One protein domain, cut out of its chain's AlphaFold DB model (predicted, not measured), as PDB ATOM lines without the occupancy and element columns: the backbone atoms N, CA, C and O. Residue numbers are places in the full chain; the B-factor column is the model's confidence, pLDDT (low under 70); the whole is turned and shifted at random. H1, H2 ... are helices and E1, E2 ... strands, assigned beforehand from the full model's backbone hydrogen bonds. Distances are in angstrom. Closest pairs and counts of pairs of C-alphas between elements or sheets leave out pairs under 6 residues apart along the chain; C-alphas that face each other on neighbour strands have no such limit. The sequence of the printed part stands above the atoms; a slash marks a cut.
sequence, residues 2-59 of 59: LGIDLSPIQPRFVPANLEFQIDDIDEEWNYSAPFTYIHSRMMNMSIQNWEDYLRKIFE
ATOM      1  N   LEU A   2     135.852 110.090  85.626       95.00
ATOM      2  CA  LEU A   2     134.468 110.308  86.024       95.00
ATOM      3  C   LEU A   2     134.010 109.097  86.842       95.00
ATOM      4  O   LEU A   2     134.155 107.965  86.384       95.00
ATOM      5  N   GLY A   3     133.540 109.336  88.062       95.06
ATOM      6  CA  GLY A   3     132.854 108.348  88.888       95.06
ATOM      7  C   GLY A   3     131.349 108.589  88.845       95.06
ATOM      8  O   GLY A   3     130.917 109.739  88.891       95.06
ATOM      9  N   ILE A   4     130.567 107.516  88.769       94.94
ATOM     10  CA  ILE A   4     129.103 107.577  88.708       94.94
ATOM     11  C   ILE A   4     128.522 106.637  89.756       94.94
ATOM     12  O   ILE A   4     129.003 105.513  89.906       94.94
ATOM     13  N   ASP A   5     127.515 107.114  90.480       93.81
ATOM     14  CA  ASP A   5     126.715 106.325  91.415       93.81
ATOM     15  C   ASP A   5     125.313 106.945  91.514       93.81
ATOM     16  O   ASP A   5     125.161 108.160  91.405       93.81
ATOM     17  N   LEU A   6     124.296 106.131  91.786       93.38
ATOM     18  CA  LEU A   6     122.937 106.613  92.060       93.38
ATOM     19  C   LEU A   6     122.851 107.423  93.360       93.38
ATOM     20  O   LEU A   6     121.896 108.165  93.592       93.38
ATOM     21  N   SER A   7     123.826 107.248  94.250       91.50
ATOM     22  CA  SER A   7     123.818 107.787  95.599       91.50
ATOM     23  C   SER A   7     124.992 108.745  95.853       91.50
ATOM     24  O   SER A   7     126.115 108.503  95.412       91.50
ATOM     25  N   PRO A   8     124.780 109.834  96.621       90.81
ATOM     26  CA  PRO A   8     125.830 110.793  96.966       90.81
ATOM     27  C   PRO A   8     126.745 110.277  98.093       90.81
ATOM     28  O   PRO A   8     126.847 110.893  99.156       90.81
ATOM     29  N   ILE A   9     127.381 109.119  97.905       89.38
ATOM     30  CA  ILE A   9     128.209 108.445  98.928       89.38
ATOM     31  C   ILE A   9     129.706 108.775  98.836       89.38
ATOM     32  O   ILE A   9     130.517 108.246  99.601       89.38
ATOM     33  N   GLN A  10     130.090 109.649  97.907       88.75
ATOM     34  CA  GLN A  10     131.478 110.007  97.647       88.75
ATOM     35  C   GLN A  10     132.152 110.732  98.833       88.75
ATOM     36  O   GLN A  10     131.515 111.511  99.552       88.75
ATOM     37  N   PRO A  11     133.468 110.523  99.044       90.12
ATOM     38  CA  PRO A  11     134.222 111.215 100.085       90.12
ATOM     39  C   PRO A  11     134.242 112.735  99.881       90.12
ATOM     40  O   PRO A  11     134.246 113.230  98.758       90.12
ATOM     41  N   ARG A  12     134.372 113.492 100.977       88.75
ATOM     42  CA  ARG A  12     134.484 114.966 100.923       88.75
ATOM     43  C   ARG A  12     135.750 115.471 100.231       88.75
ATOM     44  O   ARG A  12     135.784 116.613  99.790       88.75
ATOM     45  N   PHE A  13     136.801 114.658 100.202       92.75
ATOM     46  CA  PHE A  13     138.067 114.995  99.570       92.75
ATOM     47  C   PHE A  13     138.340 114.018  98.432       92.75
ATOM     48  O   PHE A  13     138.387 112.807  98.654       92.75
ATOM     49  N   VAL A  14     138.540 114.560  97.234       93.25
ATOM     50  CA  VAL A  14     138.818 113.811  96.008       93.25
ATOM     51  C   VAL A  14     139.994 114.459  95.267       93.25
ATOM     52  O   VAL A  14     140.217 115.663  95.413       93.25
ATOM     53  N   PRO A  15     140.781 113.693  94.492       96.06
ATOM     54  CA  PRO A  15     141.822 114.251  93.633       96.06
ATOM     55  C   PRO A  15     141.263 115.249  92.609       96.06
ATOM     56  O   PRO A  15     140.146 115.090  92.132       96.06
ATOM     57  N   ALA A  16     142.070 116.227  92.191       96.00
ATOM     58  CA  ALA A  16     141.642 117.266  91.243       96.00
ATOM     59  C   ALA A  16     141.276 116.739  89.839       96.00
ATOM     60  O   ALA A  16     140.626 117.434  89.068       96.00
ATOM     61  N   ASN A  17     141.710 115.526  89.490       96.75
ATOM     62  CA  ASN A  17     141.398 114.862  88.225       96.75
ATOM     63  C   ASN A  17     140.223 113.871  88.339       96.75
ATOM     64  O   ASN A  17     140.037 113.059  87.425       96.75
ATOM     65  N   LEU A  18     139.480 113.891  89.448       94.50
ATOM     66  CA  LEU A  18     138.326 113.038  89.708       94.50
ATOM     67  C   LEU A  18     137.081 113.895  89.934       94.50
ATOM     68  O   LEU A  18     137.055 114.747  90.817       94.50
ATOM     69  N   GLU A  19     136.042 113.610  89.161       92.94
ATOM     70  CA  GLU A  19     134.709 114.179  89.327       92.94
ATOM     71  C   GLU A  19     133.717 113.050  89.606       92.94
ATOM     72  O   GLU A  19     133.866 111.953  89.063       92.94
ATOM     73  N   PHE A  20     132.725 113.312  90.457       93.94
ATOM     74  CA  PHE A  20     131.623 112.394  90.726       93.94
ATOM     75  C   PHE A  20     130.310 113.002  90.252       93.94
ATOM     76  O   PHE A  20     129.999 114.137  90.613       93.94
ATOM     77  N   GLN A  21     129.536 112.223  89.504       93.31
ATOM     78  CA  GLN A  21     128.181 112.563  89.090       93.31
ATOM     79  C   GLN A  21     127.199 111.597  89.748       93.31
ATOM     80  O   GLN A  21     127.467 110.401  89.858       93.31
ATOM     81  N   ILE A  22     126.093 112.153  90.241       94.56
ATOM     82  CA  ILE A  22     124.977 111.357  90.746       94.56
ATOM     83  C   ILE A  22     124.087 111.099  89.541       94.56
ATOM     84  O   ILE A  22     123.459 112.041  89.060       94.56
ATOM     85  N   ASP A  23     124.109 109.876  89.030       94.81
ATOM     86  CA  ASP A  23     123.471 109.535  87.760       94.81
ATOM     87  C   ASP A  23     123.102 108.047  87.703       94.81
ATOM     88  O   ASP A  23     123.691 107.228  88.420       94.81
ATOM     89  N   ASP A  24     122.130 107.709  86.858       94.38
ATOM     90  CA  ASP A  24     121.679 106.337  86.626       94.38
ATOM     91  C   ASP A  24     122.281 105.779  85.332       94.38
ATOM     92  O   ASP A  24     122.015 106.246  84.226       94.38
ATOM     93  N   ILE A  25     123.085 104.724  85.456       94.56
ATOM     94  CA  ILE A  25     123.738 104.092  84.306       94.56
ATOM     95  C   ILE A  25     122.770 103.314  83.396       94.56
ATOM     96  O   ILE A  25     123.147 102.991  82.262       94.56
ATOM     97  N   ASP A  26     121.560 102.992  83.867       94.25
ATOM     98  CA  ASP A  26     120.526 102.343  83.056       94.25
ATOM     99  C   ASP A  26     119.846 103.345  82.092       94.25
ATOM    100  O   ASP A  26     119.320 102.930  81.052       94.25
ATOM    101  N   GLU A  27     119.954 104.658  82.338       94.31
ATOM    102  CA  GLU A  27     119.463 105.734  81.459       94.31
ATOM    103  C   GLU A  27     120.376 105.997  80.236       94.31
ATOM    104  O   GLU A  27     121.370 105.304  79.994       94.31
ATOM    105  N   GLU A  28     120.002 106.949  79.377       93.06
ATOM    106  CA  GLU A  28     120.742 107.287  78.153       93.06
ATOM    107  C   GLU A  28     122.087 107.969  78.458       93.06
ATOM    108  O   GLU A  28     122.156 108.966  79.179       93.06
ATOM    109  N   TRP A  29     123.169 107.457  77.862       93.62
ATOM    110  CA  TRP A  29     124.526 107.958  78.086       93.62
ATOM    111  C   TRP A  29     124.797 109.209  77.247       93.62
ATOM    112  O   TRP A  29     125.174 109.136  76.081       93.62
ATOM    113  N   ASN A  30     124.642 110.378  77.868       90.81
ATOM    114  CA  ASN A  30     124.790 111.686  77.222       90.81
ATOM    115  C   ASN A  30     126.187 112.304  77.424       90.81
ATOM    116  O   ASN A  30     126.327 113.472  77.799       90.81
ATOM    117  N   TYR A  31     127.245 111.525  77.190       91.31
ATOM    118  CA  TYR A  31     128.621 112.013  77.317       91.31
ATOM    119  C   TYR A  31     129.093 112.704  76.035       91.31
ATOM    120  O   TYR A  31     128.783 112.293  74.922       91.31
ATOM    121  N   SER A  32     129.891 113.761  76.183       90.38
ATOM    122  CA  SER A  32     130.382 114.550  75.044       90.38
ATOM    123  C   SER A  32     131.466 113.850  74.214       90.38
ATOM    124  O   SER A  32     131.793 114.316  73.122       90.38
ATOM    125  N   ALA A  33     132.045 112.764  74.730       90.50
ATOM    126  CA  ALA A  33     133.095 111.988  74.085       90.50
ATOM    127  C   ALA A  33     133.087 110.531  74.588       90.50
ATOM    128  O   ALA A  33     132.711 110.298  75.740       90.50
ATOM    129  N   PRO A  34     133.548 109.565  73.770       90.56
ATOM    130  CA  PRO A  34     133.645 108.167  74.176       90.56
ATOM    131  C   PRO A  34     134.749 107.952  75.218       90.56
ATOM    132  O   PRO A  34     135.762 108.664  75.252       90.56
ATOM    133  N   PHE A  35     134.586 106.921  76.045       93.81
ATOM    134  CA  PHE A  35     135.588 106.533  77.035       93.81
ATOM    135  C   PHE A  35     136.585 105.532  76.457       93.81
ATOM    136  O   PHE A  35     136.226 104.570  75.791       93.81
ATOM    137  N   THR A  36     137.864 105.703  76.787       95.31
ATOM    138  CA  THR A  36     138.913 104.738  76.413       95.31
ATOM    139  C   THR A  36     139.035 103.579  77.401       95.31
ATOM    140  O   THR A  36     139.743 102.609  77.141       95.31
ATOM    141  N   TYR A  37     138.429 103.713  78.580       96.12
ATOM    142  CA  TYR A  37     138.468 102.721  79.643       96.12
ATOM    143  C   TYR A  37     137.251 102.888  80.548       96.12
ATOM    144  O   TYR A  37     136.997 103.986  81.044       96.12
ATOM    145  N   ILE A  38     136.544 101.786  80.793       96.12
ATOM    146  CA  ILE A  38     135.407 101.714  81.710       96.12
ATOM    147  C   ILE A  38     135.713 100.647  82.762       96.12
ATOM    148  O   ILE A  38     136.159  99.545  82.439       96.12
ATOM    149  N   HIS A  39     135.494 100.989  84.032       96.50
ATOM    150  CA  HIS A  39     135.667 100.079  85.159       96.50
ATOM    151  C   HIS A  39     134.369  99.952  85.948       96.50
ATOM    152  O   HIS A  39     133.961 100.885  86.635       96.50
ATOM    153  N   SER A  40     133.769  98.767  85.898       95.50
ATOM    154  CA  SER A  40     132.555  98.432  86.642       95.50
ATOM    155  C   SER A  40     132.925  97.505  87.796       95.50
ATOM    156  O   SER A  40     133.529  96.450  87.587       95.50
ATOM    157  N   ARG A  41     132.574  97.876  89.031       93.38
ATOM    158  CA  ARG A  41     132.924  97.102  90.229       93.38
ATOM    159  C   ARG A  41     131.690  96.829  91.066       93.38
ATOM    160  O   ARG A  41     131.025  97.755  91.495       93.38
ATOM    161  N   MET A  42     131.465  95.552  91.379       92.62
ATOM    162  CA  MET A  42     130.362  95.101  92.238       92.62
ATOM    163  C   MET A  42     128.959  95.459  91.710       92.62
ATOM    164  O   MET A  42     128.046  95.634  92.502       92.62
ATOM    165  N   MET A  43     128.756  95.474  90.389       93.75
ATOM    166  CA  MET A  43     127.459  95.799  89.761       93.75
ATOM    167  C   MET A  43     126.414  94.667  89.835       93.75
ATOM    168  O   MET A  43     125.432  94.653  89.093       93.75
ATOM    169  N   ASN A  44     126.637  93.670  90.693       90.38
ATOM    170  CA  ASN A  44     125.723  92.541  90.829       90.38
ATOM    171  C   ASN A  44     124.378  93.044  91.360       90.38
ATOM    172  O   ASN A  44     124.321  93.610  92.446       90.38
ATOM    173  N   MET A  45     123.304  92.786  90.609       91.19
ATOM    174  CA  MET A  45     121.944  93.273  90.888       91.19
ATOM    175  C   MET A  45     121.756  94.799  90.816       91.19
ATOM    176  O   MET A  45     120.737  95.298  91.280       91.19
ATOM    177  N   SER A  46     122.706  95.532  90.228       92.94
ATOM    178  CA  SER A  46     122.630  96.995  90.061       92.94
ATOM    179  C   SER A  46     122.392  97.432  88.617       92.94
ATOM    180  O   SER A  46     122.343  98.624  88.360       92.94
ATOM    181  N   ILE A  47     122.309  96.479  87.686       95.44
ATOM    182  CA  ILE A  47     122.058  96.720  86.263       95.44
ATOM    183  C   ILE A  47     120.767  96.009  85.889       95.44
ATOM    184  O   ILE A  47     120.651  94.794  86.098       95.44
ATOM    185  N   GLN A  48     119.820  96.755  85.324       95.25
ATOM    186  CA  GLN A  48     118.533  96.212  84.906       95.25
ATOM    187  C   GLN A  48     118.662  95.327  83.660       95.25
ATOM    188  O   GLN A  48     118.087  94.237  83.618       95.25
ATOM    189  N   ASN A  49     119.430  95.769  82.657       95.62
ATOM    190  CA  ASN A  49     119.700  95.000  81.440       95.62
ATOM    191  C   ASN A  49     121.192  95.006  81.079       95.62
ATOM    192  O   ASN A  49     121.744  95.992  80.595       95.62
ATOM    193  N   TRP A  50     121.837  93.855  81.263       95.38
ATOM    194  CA  TRP A  50     123.254  93.680  80.952       95.38
ATOM    195  C   TRP A  50     123.578  93.744  79.459       95.38
ATOM    196  O   TRP A  50     124.685  94.150  79.116       95.38
ATOM    197  N   GLU A  51     122.658  93.353  78.573       95.69
ATOM    198  CA  GLU A  51     122.893  93.450  77.130       95.69
ATOM    199  C   GLU A  51     122.985  94.916  76.700       95.69
ATOM    200  O   GLU A  51     123.952  95.300  76.043       95.69
ATOM    201  N   ASP A  52     122.025  95.739  77.126       95.88
ATOM    202  CA  ASP A  52     122.002  97.168  76.803       95.88
ATOM    203  C   ASP A  52     123.209  97.882  77.415       95.88
ATOM    204  O   ASP A  52     123.892  98.642  76.733       95.88
ATOM    205  N   TYR A  53     123.531  97.582  78.677       95.88
ATOM    206  CA  TYR A  53     124.710  98.130  79.346       95.88
ATOM    207  C   TYR A  53     126.010  97.824  78.588       95.88
ATOM    208  O   TYR A  53     126.828  98.716  78.361       95.88
ATOM    209  N   LEU A  54     126.202  96.572  78.159       95.00
ATOM    210  CA  LEU A  54     127.384  96.185  77.391       95.00
ATOM    211  C   LEU A  54     127.415  96.846  76.011       95.00
ATOM    212  O   LEU A  54     128.498  97.205  75.566       95.00
ATOM    213  N   ARG A  55     126.270  97.041  75.345       94.81
ATOM    214  CA  ARG A  55     126.213  97.788  74.077       94.81
ATOM    215  C   ARG A  55     126.683  99.229  74.268       94.81
ATOM    216  O   ARG A  55     127.622  99.624  73.586       94.81
ATOM    217  N   LYS A  56     126.142  99.941  75.263       93.69
ATOM    218  CA  LYS A  56     126.532 101.325  75.597       93.69
ATOM    219  C   LYS A  56     128.030 101.472  75.900       93.69
ATOM    220  O   LYS A  56     128.624 102.487  75.565       93.69
ATOM    221  N   ILE A  57     128.666 100.461  76.505       94.50
ATOM    222  CA  ILE A  57     130.117 100.467  76.782       94.50
ATOM    223  C   ILE A  57     130.970 100.553  75.504       94.50
ATOM    224  O   ILE A  57     132.080 101.083  75.561       94.50
ATOM    225  N   PHE A  58     130.503  99.985  74.389       90.00
ATOM    226  CA  PHE A  58     131.274  99.868  73.145       90.00
ATOM    227  C   PHE A  58     130.836 100.838  72.038       90.00
ATOM    228  O   PHE A  58     131.439 100.810  70.962       90.00
ATOM    229  N   GLU A  59     129.806 101.645  72.285       83.50
ATOM    230  CA  GLU A  59     129.387 102.757  71.420       83.50
ATOM    231  C   GLU A  59     130.333 103.963  71.556       83.50
ATOM    232  O   GLU A  59     130.674 104.544  70.498       83.50
TER     233      GLU A  59
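Overview. This is residues 2 to 59 of the 59 residues of an uncharacterized protein of Fusarium oxysporum f. sp. lycopersici (strain 4287 / CBS 123668 / FGSC 9935 / NRRL 34936) (UniProt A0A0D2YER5). This is a domain of little regular structure, mostly loops, with a small pair of side-by-side strands, E1 and E2, toward one end and one short helix, H1, at the other. The loop of residues 6 to 18 swings out beyond the strands, away from H1, and the long loop of residues 23 to 49 winds between the strand pair and the helix. The printed part has 58 residues, with E1, E2 and H1 in that order; the sheet E1 = E2 is parallel. The class is mixed, with 17 of 58 residues in named elements. It is only just compact, close to loose, with a radius of gyration of the C-alphas of 12.3 A, and spans 35 by 26 by 17 A.

Arrangement. E1, residues 2 to 5, and E2, residues 19 to 22, are parallel neighbours at 26 degrees; N 3 and O 19 are 2.8 A apart, within hydrogen-bond range. H1, residues 50 to 58, is apart from E1, and 4 of its 5 O i to N i+4 pairs are within hydrogen-bond range.

Along the chain. E1 begins at C-alpha 2 (134.468, 110.308, 86.024). E1 and E2 each measure 10.2 A from first to last C-alpha. H1 measures 12.8 A and ends at C-alpha 58 (131.274, 99.868, 73.145).

Size, cuts and confidence. The C-alphas farthest apart, of Phe 13 and Glu 51, are 34.6 A apart. Both links are long, the printed part has no cut, and no printed residue has a pLDDT under 70.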